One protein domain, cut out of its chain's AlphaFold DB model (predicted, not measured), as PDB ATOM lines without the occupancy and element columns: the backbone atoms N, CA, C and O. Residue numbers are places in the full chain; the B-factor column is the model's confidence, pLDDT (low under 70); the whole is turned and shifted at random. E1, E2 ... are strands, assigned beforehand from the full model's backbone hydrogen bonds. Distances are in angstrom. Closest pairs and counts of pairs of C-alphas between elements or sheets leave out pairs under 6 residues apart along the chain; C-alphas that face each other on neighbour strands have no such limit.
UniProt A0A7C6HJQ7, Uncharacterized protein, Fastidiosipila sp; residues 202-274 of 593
ATOM      1  N   LEU A 202     163.151 331.937 242.304       61.00
ATOM      2  CA  LEU A 202     162.472 331.613 241.065       61.00
ATOM      3  C   LEU A 202     163.345 332.104 239.905       61.00
ATOM      4  O   LEU A 202     163.700 333.279 239.836       61.00
ATOM      5  N   ASN A 203     163.684 331.217 238.965       58.38
ATOM      6  CA  ASN A 203     164.291 331.614 237.688       58.38
ATOM      7  C   ASN A 203     163.205 332.160 236.748       58.38
ATOM      8  O   ASN A 203     163.008 331.655 235.645       58.38
ATOM      9  N   ALA A 204     162.456 333.154 237.215       65.44
ATOM     10  CA  ALA A 204     161.454 333.846 236.431       65.44
ATOM     11  C   ALA A 204     161.650 335.347 236.545       65.44
ATOM     12  O   ALA A 204     162.110 335.861 237.569       65.44
ATOM     13  N   VAL A 205     161.283 336.021 235.466       79.12
ATOM     14  CA  VAL A 205     161.340 337.466 235.358       79.12
ATOM     15  C   VAL A 205     159.950 338.025 235.106       79.12
ATOM     16  O   VAL A 205     159.106 337.359 234.499       79.12
ATOM     17  N   ASP A 206     159.711 339.241 235.576       81.94
ATOM     18  CA  ASP A 206     158.563 340.019 235.126       81.94
ATOM     19  C   ASP A 206     158.769 340.544 233.695       81.94
ATOM     20  O   ASP A 206     159.832 340.371 233.092       81.94
ATOM     21  N   HIS A 207     157.752 341.218 233.161       77.62
ATOM     22  CA  HIS A 207     157.794 341.895 231.859       77.62
ATOM     23  C   HIS A 207     158.940 342.918 231.704       77.62
ATOM     24  O   HIS A 207     159.254 343.305 230.582       77.62
ATOM     25  N   LYS A 208     159.604 343.322 232.798       81.19
ATOM     26  CA  LYS A 208     160.759 344.235 232.809       81.19
ATOM     27  C   LYS A 208     162.104 343.515 232.959       81.19
ATOM     28  O   LYS A 208     163.139 344.164 233.096       81.19
ATOM     29  N   GLY A 209     162.116 342.182 233.001       78.31
ATOM     30  CA  GLY A 209     163.331 341.396 233.217       78.31
ATOM     31  C   GLY A 209     163.785 341.301 234.684       78.31
ATOM     32  O   GLY A 209     164.882 340.803 234.952       78.31
ATOM     33  N   ARG A 210     162.983 341.758 235.656       81.19
ATOM     34  CA  ARG A 210     163.324 341.718 237.090       81.19
ATOM     35  C   ARG A 210     162.991 340.353 237.679       81.19
ATOM     36  O   ARG A 210     161.920 339.814 237.421       81.19
ATOM     37  N   LYS A 211     163.889 339.811 238.507       81.50
ATOM     38  CA  LYS A 211     163.687 338.513 239.173       81.50
ATOM     39  C   LYS A 211     162.491 338.557 240.125       81.50
ATOM     40  O   LYS A 211     162.345 339.511 240.888       81.50
ATOM     41  N   LEU A 212     161.695 337.494 240.106       78.75
ATOM     42  CA  LEU A 212     160.547 337.297 240.991       78.75
ATOM     43  C   LEU A 212     160.854 336.230 242.052       78.75
ATOM     44  O   LEU A 212     161.791 335.443 241.904       78.75
ATOM     45  N   SER A 213     160.066 336.189 243.123       75.69
ATOM     46  CA  SER A 213     160.044 335.085 244.087       75.69
ATOM     47  C   SER A 213     158.627 334.542 244.268       75.69
ATOM     48  O   SER A 213     157.647 335.268 244.098       75.69
ATOM     49  N   VAL A 214     158.525 333.249 244.584       76.25
ATOM     50  CA  VAL A 214     157.240 332.586 244.853       76.25
ATOM     51  C   VAL A 214     156.740 332.989 246.237       76.25
ATOM     52  O   VAL A 214     157.534 333.047 247.178       76.25
ATOM     53  N   VAL A 215     155.440 333.254 246.341       75.06
ATOM     54  CA  VAL A 215     154.724 333.456 247.604       75.06
ATOM     55  C   VAL A 215     153.809 332.250 247.820       75.06
ATOM     56  O   VAL A 215     153.161 331.797 246.875       75.06
ATOM     57  N   GLU A 216     153.789 331.690 249.029       67.69
ATOM     58  CA  GLU A 216     152.884 330.583 249.358       67.69
ATOM     59  C   GLU A 216     151.428 331.076 249.442       67.69
ATOM     60  O   GLU A 216     151.158 332.240 249.744       67.69
ATOM     61  N   ILE A 217     150.466 330.202 249.129       60.72
ATOM     62  CA  ILE A 217     149.037 330.551 249.166       60.72
ATOM     63  C   ILE A 217     148.642 330.916 250.603       60.72
ATOM     64  O   ILE A 217     148.888 330.154 251.532       60.72
ATOM     65  N   GLY A 218     148.000 332.076 250.771       56.09
ATOM     66  CA  GLY A 218     147.587 332.604 252.076       56.09
ATOM     67  C   GLY A 218     148.590 333.563 252.725       56.09
ATOM     68  O   GLY A 218     148.261 334.172 253.742       56.09
ATOM     69  N   GLU A 219     149.774 333.754 252.133       55.38
ATOM     70  CA  GLU A 219     150.714 334.795 252.547       55.38
ATOM     71  C   GLU A 219     150.591 336.045 251.659       55.38
ATOM     72  O   GLU A 219     150.736 335.993 250.438       55.38
ATOM     73  N   GLY A 220     150.361 337.203 252.285       59.00
ATOM     74  CA  GLY A 220     150.216 338.496 251.608       59.00
ATOM     75  C   GLY A 220     148.766 338.970 251.489       59.00
ATOM     76  O   GLY A 220     147.834 338.177 251.411       59.00
ATOM     77  N   ASP A 221     148.579 340.290 251.487       68.75
ATOM     78  CA  ASP A 221     147.276 340.939 251.310       68.75
ATOM     79  C   ASP A 221     146.904 340.952 249.816       68.75
ATOM     80  O   ASP A 221     147.097 341.940 249.105       68.75
ATOM     81  N   LEU A 222     146.513 339.782 249.300       78.62
ATOM     82  CA  LEU A 222     146.147 339.575 247.899       78.62
ATOM     83  C   LEU A 222     144.625 339.625 247.749       78.62
ATOM     84  O   LEU A 222     143.905 338.788 248.292       78.62
ATOM     85  N   THR A 223     144.130 340.571 246.951       83.19
ATOM     86  CA  THR A 223     142.719 340.595 246.548       83.19
ATOM     87  C   THR A 223     142.497 339.574 245.434       83.19
ATOM     88  O   THR A 223     142.972 339.759 244.314       83.19
ATOM     89  N   ILE A 224     141.798 338.482 245.747       89.12
ATOM     90  CA  ILE A 224     141.522 337.401 244.794       89.12
ATOM     91  C   ILE A 224     140.298 337.787 243.946       89.12
ATOM     92  O   ILE A 224     139.242 338.086 244.514       89.12
ATOM     93  N   PRO A 225     140.399 337.787 242.606       88.12
ATOM     94  CA  PRO A 225     139.257 338.057 241.746       88.12
ATOM     95  C   PRO A 225     138.186 336.967 241.883       88.12
ATOM     96  O   PRO A 225     138.486 335.786 242.047       88.12
ATOM     97  N   SER A 226     136.917 337.353 241.773       87.44
ATOM     98  CA  SER A 226     135.797 336.407 241.716       87.44
ATOM     99  C   SER A 226     135.994 335.365 240.607       87.44
ATOM    100  O   SER A 226     136.414 335.732 239.510       87.44
ATOM    101  N   GLY A 227     135.650 334.102 240.882       87.31
ATOM    102  CA  GLY A 227     135.762 332.994 239.922       87.31
ATOM    103  C   GLY A 227     137.127 332.296 239.891       87.31
ATOM    104  O   GLY A 227     137.333 331.419 239.053       87.31
ATOM    105  N   PHE A 228     138.046 332.674 240.784       92.50
ATOM    106  CA  PHE A 228     139.357 332.046 240.941       92.50
ATOM    107  C   PHE A 228     139.428 331.223 242.231       92.50
ATOM    108  O   PHE A 228     139.083 331.706 243.310       92.50
ATOM    109  N   GLU A 229     139.936 329.997 242.121       91.88
ATOM    110  CA  GLU A 229     140.128 329.068 243.238       91.88
ATOM    111  C   GLU A 229     141.603 328.705 243.398       91.88
ATOM    112  O   GLU A 229     142.359 328.721 242.430       91.88
ATOM    113  N   ALA A 230     142.036 328.405 244.625       91.94
ATOM    114  CA  ALA A 230     143.433 328.086 244.908       91.94
ATOM    115  C   ALA A 230     143.897 326.850 244.116       91.94
ATOM    116  O   ALA A 230     143.249 325.806 244.151       91.94
ATOM    117  N   ASP A 231     145.034 326.967 243.432       91.00
ATOM    118  CA  ASP A 231     145.603 325.908 242.593       91.00
ATOM    119  C   ASP A 231     147.141 325.961 242.621       91.00
ATOM    120  O   ASP A 231     147.759 326.992 242.915       91.00
ATOM    121  N   GLU A 232     147.783 324.845 242.283       89.94
ATOM    122  CA  GLU A 232     149.235 324.741 242.152       89.94
ATOM    123  C   GLU A 232     149.617 324.198 240.776       89.94
ATOM    124  O   GLU A 232     149.172 323.128 240.358       89.94
ATOM    125  N   ARG A 233     150.521 324.891 240.074       87.38
ATOM    126  CA  ARG A 233     150.946 324.491 238.723       87.38
ATOM    127  C   ARG A 233     152.439 324.554 238.522       87.38
ATOM    128  O   ARG A 233     153.138 325.384 239.093       87.38
ATOM    129  N   VAL A 234     152.934 323.687 237.645       85.62
ATOM    130  CA  VAL A 234     154.323 323.741 237.187       85.62
ATOM    131  C   VAL A 234     154.392 324.579 235.915       85.62
ATOM    132  O   VAL A 234     153.967 324.131 234.854       85.62
ATOM    133  N   ILE A 235     154.946 325.786 236.015       82.19
ATOM    134  CA  ILE A 235     155.134 326.706 234.887       82.19
ATOM    135  C   ILE A 235     156.627 326.963 234.709       82.19
ATOM    136  O   ILE A 235     157.333 327.325 235.652       82.19
ATOM    137  N   ASN A 236     157.122 326.751 233.487       76.00
ATOM    138  CA  ASN A 236     158.542 326.885 233.147       76.00
ATOM    139  C   ASN A 236     159.473 326.103 234.109       76.00
ATOM    140  O   ASN A 236     160.507 326.602 234.548       76.00
ATOM    141  N   GLY A 237     159.061 324.891 234.504       74.50
ATOM    142  CA  GLY A 237     159.802 324.024 235.431       74.50
ATOM    143  C   GLY A 237     159.712 324.411 236.914       74.50
ATOM    144  O   GLY A 237     160.289 323.720 237.753       74.50
ATOM    145  N   ASN A 238     158.977 325.469 237.257       80.81
ATOM    146  CA  ASN A 238     158.801 325.925 238.632       80.81
ATOM    147  C   ASN A 238     157.402 325.579 239.133       80.81
ATOM    148  O   ASN A 238     156.419 325.902 238.473       80.81
ATOM    149  N   LYS A 239     157.311 324.950 240.307       84.75
ATOM    150  CA  LYS A 239     156.037 324.766 241.009       84.75
ATOM    151  C   LYS A 239     155.619 326.111 241.608       84.75
ATOM    152  O   LYS A 239     156.353 326.654 242.432       84.75
ATOM    153  N   LEU A 240     154.493 326.641 241.153       88.00
ATOM    154  CA  LEU A 240     153.930 327.923 241.549       88.00
ATOM    155  C   LEU A 240     152.594 327.696 242.236       88.00
ATOM    156  O   LEU A 240     151.764 326.930 241.748       88.00
ATOM    157  N   ALA A 241     152.417 328.389 243.350       88.44
ATOM    158  CA  ALA A 241     151.165 328.453 244.075       88.44
ATOM    159  C   ALA A 241     150.395 329.697 243.599       88.44
ATOM    160  O   ALA A 241     151.000 330.730 243.283       88.44
ATOM    161  N   GLY A 242     149.079 329.589 243.471       91.38
ATOM    162  CA  GLY A 242     148.281 330.639 242.862       91.38
ATOM    163  C   GLY A 242     146.798 330.319 242.858       91.38
ATOM    164  O   GLY A 242     146.306 329.592 243.719       91.38
ATOM    165  N   TYR A 243     146.098 330.869 241.874       93.62
ATOM    166  CA  TYR A 243     144.667 330.699 241.704       93.62
ATOM    167  C   TYR A 243     144.319 330.440 240.240       93.62
ATOM    168  O   TYR A 243     144.878 331.068 239.342       93.62
ATOM    169  N   TYR A 244     143.388 329.530 239.988       93.75
ATOM    170  CA  TYR A 244     142.912 329.178 238.660       93.75
ATOM    171  C   TYR A 244     141.427 329.487 238.509       93.75
ATOM    172  O   TYR A 244     140.643 329.233 239.420       93.75
ATOM    173  N   SER A 245     141.049 329.990 237.339       92.62
ATOM    174  CA  SER A 245     139.655 330.078 236.918       92.62
ATOM    175  C   SER A 245     139.404 329.112 235.764       92.62
ATOM    176  O   SER A 245     140.051 329.210 234.716       92.62
ATOM    177  N   GLU A 246     138.457 328.187 235.944       89.19
ATOM    178  CA  GLU A 246     137.968 327.326 234.857       89.19
ATOM    179  C   GLU A 246     137.233 328.139 233.788       89.19
ATOM    180  O   GLU A 246     137.361 327.859 232.597       89.19
ATOM    181  N   GLU A 247     136.500 329.172 234.208       86.50
ATOM    182  CA  GLU A 247     135.721 330.030 233.319       86.50
ATOM    183  C   GLU A 247     136.608 330.868 232.391       86.50
ATOM    184  O   GLU A 247     136.354 330.915 231.186       86.50
ATOM    185  N   GLU A 248     137.655 331.498 232.935       85.19
ATOM    186  CA  GLU A 248     138.598 332.332 232.169       85.19
ATOM    187  C   GLU A 248     139.762 331.511 231.569       85.19
ATOM    188  O   GLU A 248     140.584 332.021 230.793       85.19
ATOM    189  N   GLY A 249     139.877 330.231 231.943       89.19
ATOM    190  CA  GLY A 249     140.974 329.353 231.535       89.19
ATOM    191  C   GLY A 249     142.358 329.906 231.898       89.19
ATOM    192  O   GLY A 249     143.324 329.655 231.176       89.19
ATOM    193  N   LEU A 250     142.463 330.686 232.978       92.44
ATOM    194  CA  LEU A 250     143.644 331.476 233.337       92.44
ATOM    195  C   LEU A 250     144.167 331.090 234.723       92.44
ATOM    196  O   LEU A 250     143.401 330.978 235.677       92.44
ATOM    197  N   PHE A 251     145.484 330.896 234.835       93.69
ATOM    198  CA  PHE A 251     146.171 330.670 236.108       93.69
ATOM    199  C   PHE A 251     146.959 331.916 236.519       93.69
ATOM    200  O   PHE A 251     147.801 332.399 235.756       93.69
ATOM    201  N   LEU A 252     146.715 332.388 237.740       94.00
ATOM    202  CA  LEU A 252     147.376 333.522 238.374       94.00
ATOM    203  C   LEU A 252     148.319 333.019 239.465       94.00
ATOM    204  O   LEU A 252     147.880 332.541 240.503       94.00
ATOM    205  N   ALA A 253     149.621 333.142 239.249       92.12
ATOM    206  CA  ALA A 253     150.640 332.869 240.248       92.12
ATOM    207  C   ALA A 253     150.721 334.002 241.285       92.12
ATOM    208  O   ALA A 253     150.751 335.184 240.930       92.12
ATOM    209  N   SER A 254     150.846 333.630 242.557       90.56
ATOM    210  CA  SER A 254     151.155 334.553 243.651       90.56
ATOM    211  C   SER A 254     152.664 334.787 243.698       90.56
ATOM    212  O   SER A 254     153.431 333.915 244.116       90.56
ATOM    213  N   LEU A 255     153.112 335.953 243.232       88.12
ATOM    214  CA  LEU A 255     154.535 336.282 243.137       88.12
ATOM    215  C   LEU A 255     154.848 337.590 243.855       88.12
ATOM    216  O   LEU A 255     154.001 338.465 244.020       88.12
ATOM    217  N   LYS A 256     156.105 337.738 244.260       84.94
ATOM    218  CA  LYS A 256     156.627 338.950 244.885       84.94
ATOM    219  C   LYS A 256     157.771 339.499 244.046       84.94
ATOM    220  O   LYS A 256     158.731 338.794 243.729       84.94
ATOM    221  N   GLY A 257     157.627 340.761 243.650       74.00
ATOM    222  CA  GLY A 257     158.660 341.511 242.941       74.00
ATOM    223  C   GLY A 257     159.675 342.152 243.888       74.00
ATOM    224  O   GLY A 257     159.571 342.056 245.112       74.00
ATOM    225  N   SER A 258     160.645 342.876 243.324       63.53
ATOM    226  CA  SER A 258     161.685 343.590 244.086       63.53
ATOM    227  C   SER A 258     161.149 344.683 245.022       63.53
ATOM    228  O   SER A 258     161.835 345.059 245.966       63.53
ATOM    229  N   SER A 259     159.922 345.166 244.796       63.00
ATOM    230  CA  SER A 259     159.216 346.108 245.679       63.00
ATOM    231  C   SER A 259     158.759 345.482 247.001       63.00
ATOM    232  O   SER A 259     158.335 346.187 247.912       63.00
ATOM    233  N   GLY A 260     158.809 344.154 247.109       67.31
ATOM    234  CA  GLY A 260     158.487 343.427 248.324       67.31
ATOM    235  C   GLY A 260     156.991 343.199 248.580       67.31
ATOM    236  O   GLY A 260     156.658 342.457 249.509       67.31
ATOM    237  N   LYS A 261     156.097 343.778 247.769       77.12
ATOM    238  CA  LYS A 261     154.654 343.499 247.803       77.12
ATOM    239  C   LYS A 261     154.343 342.247 246.977       77.12
ATOM    240  O   LYS A 261     154.899 342.073 245.891       77.12
ATOM    241  N   ALA A 262     153.496 341.375 247.515       83.50
ATOM    242  CA  ALA A 262     152.946 340.257 246.760       83.50
ATOM    243  C   ALA A 262     151.895 340.785 245.773       83.50
ATOM    244  O   ALA A 262     151.181 341.738 246.082       83.50
ATOM    245  N   GLY A 263     151.814 340.175 244.598       87.75
ATOM    246  CA  GLY A 263     150.809 340.464 243.584       87.75
ATOM    247  C   GLY A 263     150.431 339.201 242.819       87.75
ATOM    248  O   GLY A 263     151.106 338.172 242.914       87.75
ATOM    249  N   LEU A 264     149.346 339.289 242.057       91.75
ATOM    250  CA  LEU A 264     148.912 338.232 241.149       91.75
ATOM    251  C   LEU A 264     149.515 338.466 239.766       91.75
ATOM    252  O   LEU A 264     149.492 339.585 239.253       91.75
ATOM    253  N   TYR A 265     150.062 337.412 239.171       92.31
ATOM    254  CA  TYR A 265     150.713 337.459 237.866       92.31
ATOM    255  C   TYR A 265     150.291 336.265 237.026       92.31
ATOM    256  O   TYR A 265     150.194 335.158 237.541       92.31
ATOM    257  N   PHE A 266     150.159 336.436 235.719       92.75
ATOM    258  CA  PHE A 266     150.020 335.309 234.799       92.75
ATOM    259  C   PHE A 266     151.272 335.170 233.933       92.75
ATOM    260  O   PHE A 266     152.040 336.116 233.747       92.75
ATOM    261  N   TYR A 267     151.507 333.959 233.434       91.31
ATOM    262  CA  TYR A 267     152.654 333.678 232.580       91.31
ATOM    263  C   TYR A 267     152.306 333.926 231.115       91.31
ATOM    264  O   TYR A 267     151.411 333.280 230.572       91.31
ATOM    265  N   ASN A 268     153.053 334.816 230.466       88.25
ATOM    266  CA  ASN A 268     152.957 335.025 229.033       88.25
ATOM    267  C   ASN A 268     153.998 334.158 228.310       88.25
ATOM    268  O   ASN A 268     155.210 334.340 228.446       88.25
ATOM    269  N   SER A 269     153.508 333.199 227.525       83.81
ATOM    270  CA  SER A 269     154.356 332.245 226.802       83.81
ATOM    271  C   SER A 269     155.143 332.882 225.651       83.81
ATOM    272  O   SER A 269     156.212 332.379 225.306       83.81
ATOM    273  N   SER A 270     154.646 333.982 225.074       79.12
ATOM    274  CA  SER A 270     155.242 334.644 223.907       79.12
ATOM    275  C   SER A 270     156.554 335.340 224.264       79.12
ATOM    276  O   SER A 270     157.568 335.124 223.604       79.12
ATOM    277  N   ASN A 271     156.567 336.114 225.353       78.50
ATOM    278  CA  ASN A 271     157.769 336.812 225.830       78.50
ATOM    279  C   ASN A 271     158.466 336.102 227.012       78.50
ATOM    280  O   ASN A 271     159.471 336.593 227.525       78.50
ATOM    281  N   LYS A 272     157.953 334.935 227.430       84.25
ATOM    282  CA  LYS A 272     158.465 334.105 228.537       84.25
ATOM    283  C   LYS A 272     158.589 334.859 229.867       84.25
ATOM    284  O   LYS A 272     159.489 334.560 230.658       84.25
ATOM    285  N   SER A 273     157.688 335.801 230.127       86.94
ATOM    286  CA  SER A 273     157.702 336.644 231.324       86.94
ATOM    287  C   SER A 273     156.382 336.586 232.091       86.94
ATOM    288  O   SER A 273     155.358 336.138 231.573       86.94
ATOM    289  N   PHE A 274     156.411 337.024 233.348       90.12
ATOM    290  CA  PHE A 274     155.212 337.187 234.167       90.12
ATOM    291  C   PHE A 274     154.665 338.612 234.066       90.12
ATOM    292  O   PHE A 274     155.380 339.595 234.298       90.12
TER     293      PHE A 274
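AT A GLANCE: This is residues 202 to 274 of the 593 residues of an uncharacterized protein of Fastidiosipila sp (UniProt A0A7C6HJQ7). The body of this domain is one strongly twisted sheet of five strands, in which E3, E4, E5 and E6 make a meander, each strand the antiparallel neighbour of the one before, and E2 joins at E5; E5 and E6 lie nearest the middle, while E1 and the long link of residues 215 to 228 are outside the sheet. E4 bends away from E5, and E2 pairs with the last residues of E5 on the same side, with E1 beside E2 at one end of the domain. The printed part has 73 residues with no named helix and six named strands, E1 to E6 in order; the class is all strand, and the sheet of E2 to E6 is branched and antiparallel. The whole is compact, with a radius of gyration of the C-alphas of 11.5 A and spans of 30 by 27 by 18 A.

HOW THE PARTS SIT: E1, residues 202 to 205, pairs with no named strand; its closest C-alphas to E2, residues 211 to 214, are those of Val 205 and Lys 211, 4.6 A apart. E2 is the antiparallel neighbour of E5, residues 250 to 256, with N 213 and O 256 3.0 A apart. E3, residues 229 to 235, and E4, residues 238 to 245, form a hairpin, with N 231 and O 242 2.9 A apart. E4 bends by 67 degrees at residue 241. E4 and E5 form the next hairpin, with N 252 and O 243 2.8 A apart. E2, E3, E4 and E5 also make a Greek key, a meander of three strands with the first strand antiparallel to the fourth. E5 and E6, residues 262 to 268, form the last hairpin, with N 253 and O 265 2.7 A apart. E2 and E4 lie on one side of E5, E6 on the other side. E2 and E6 are apart.

IN THESE COORDINATES: E1 begins at C-alpha 202 (162.472, 331.613, 241.065). E3 is 17.3 A long from first to last C-alpha, E4 19.7 A, E5 18.9 A and E6 18.5 A; E1 and E2 are shorter. E5 begins at C-alpha 250 (143.644, 331.476, 233.337). E6 ends at C-alpha 268 (152.957, 335.025, 229.033), and its residues 267 to 268 pair antiparallel with residues 273 to 274.

THE WHOLE: The C-alphas farthest apart, those of Glu 247 and Ser 258, are 31.2 A apart. The printed part has no cut. The link from E2 to E3, residues 215 to 228, is long; the other links between strands are tight. The mean pLDDT of the printed part is 81.8, and residues 202 to 204, 216 to 221 and 258 to 260 are under 70.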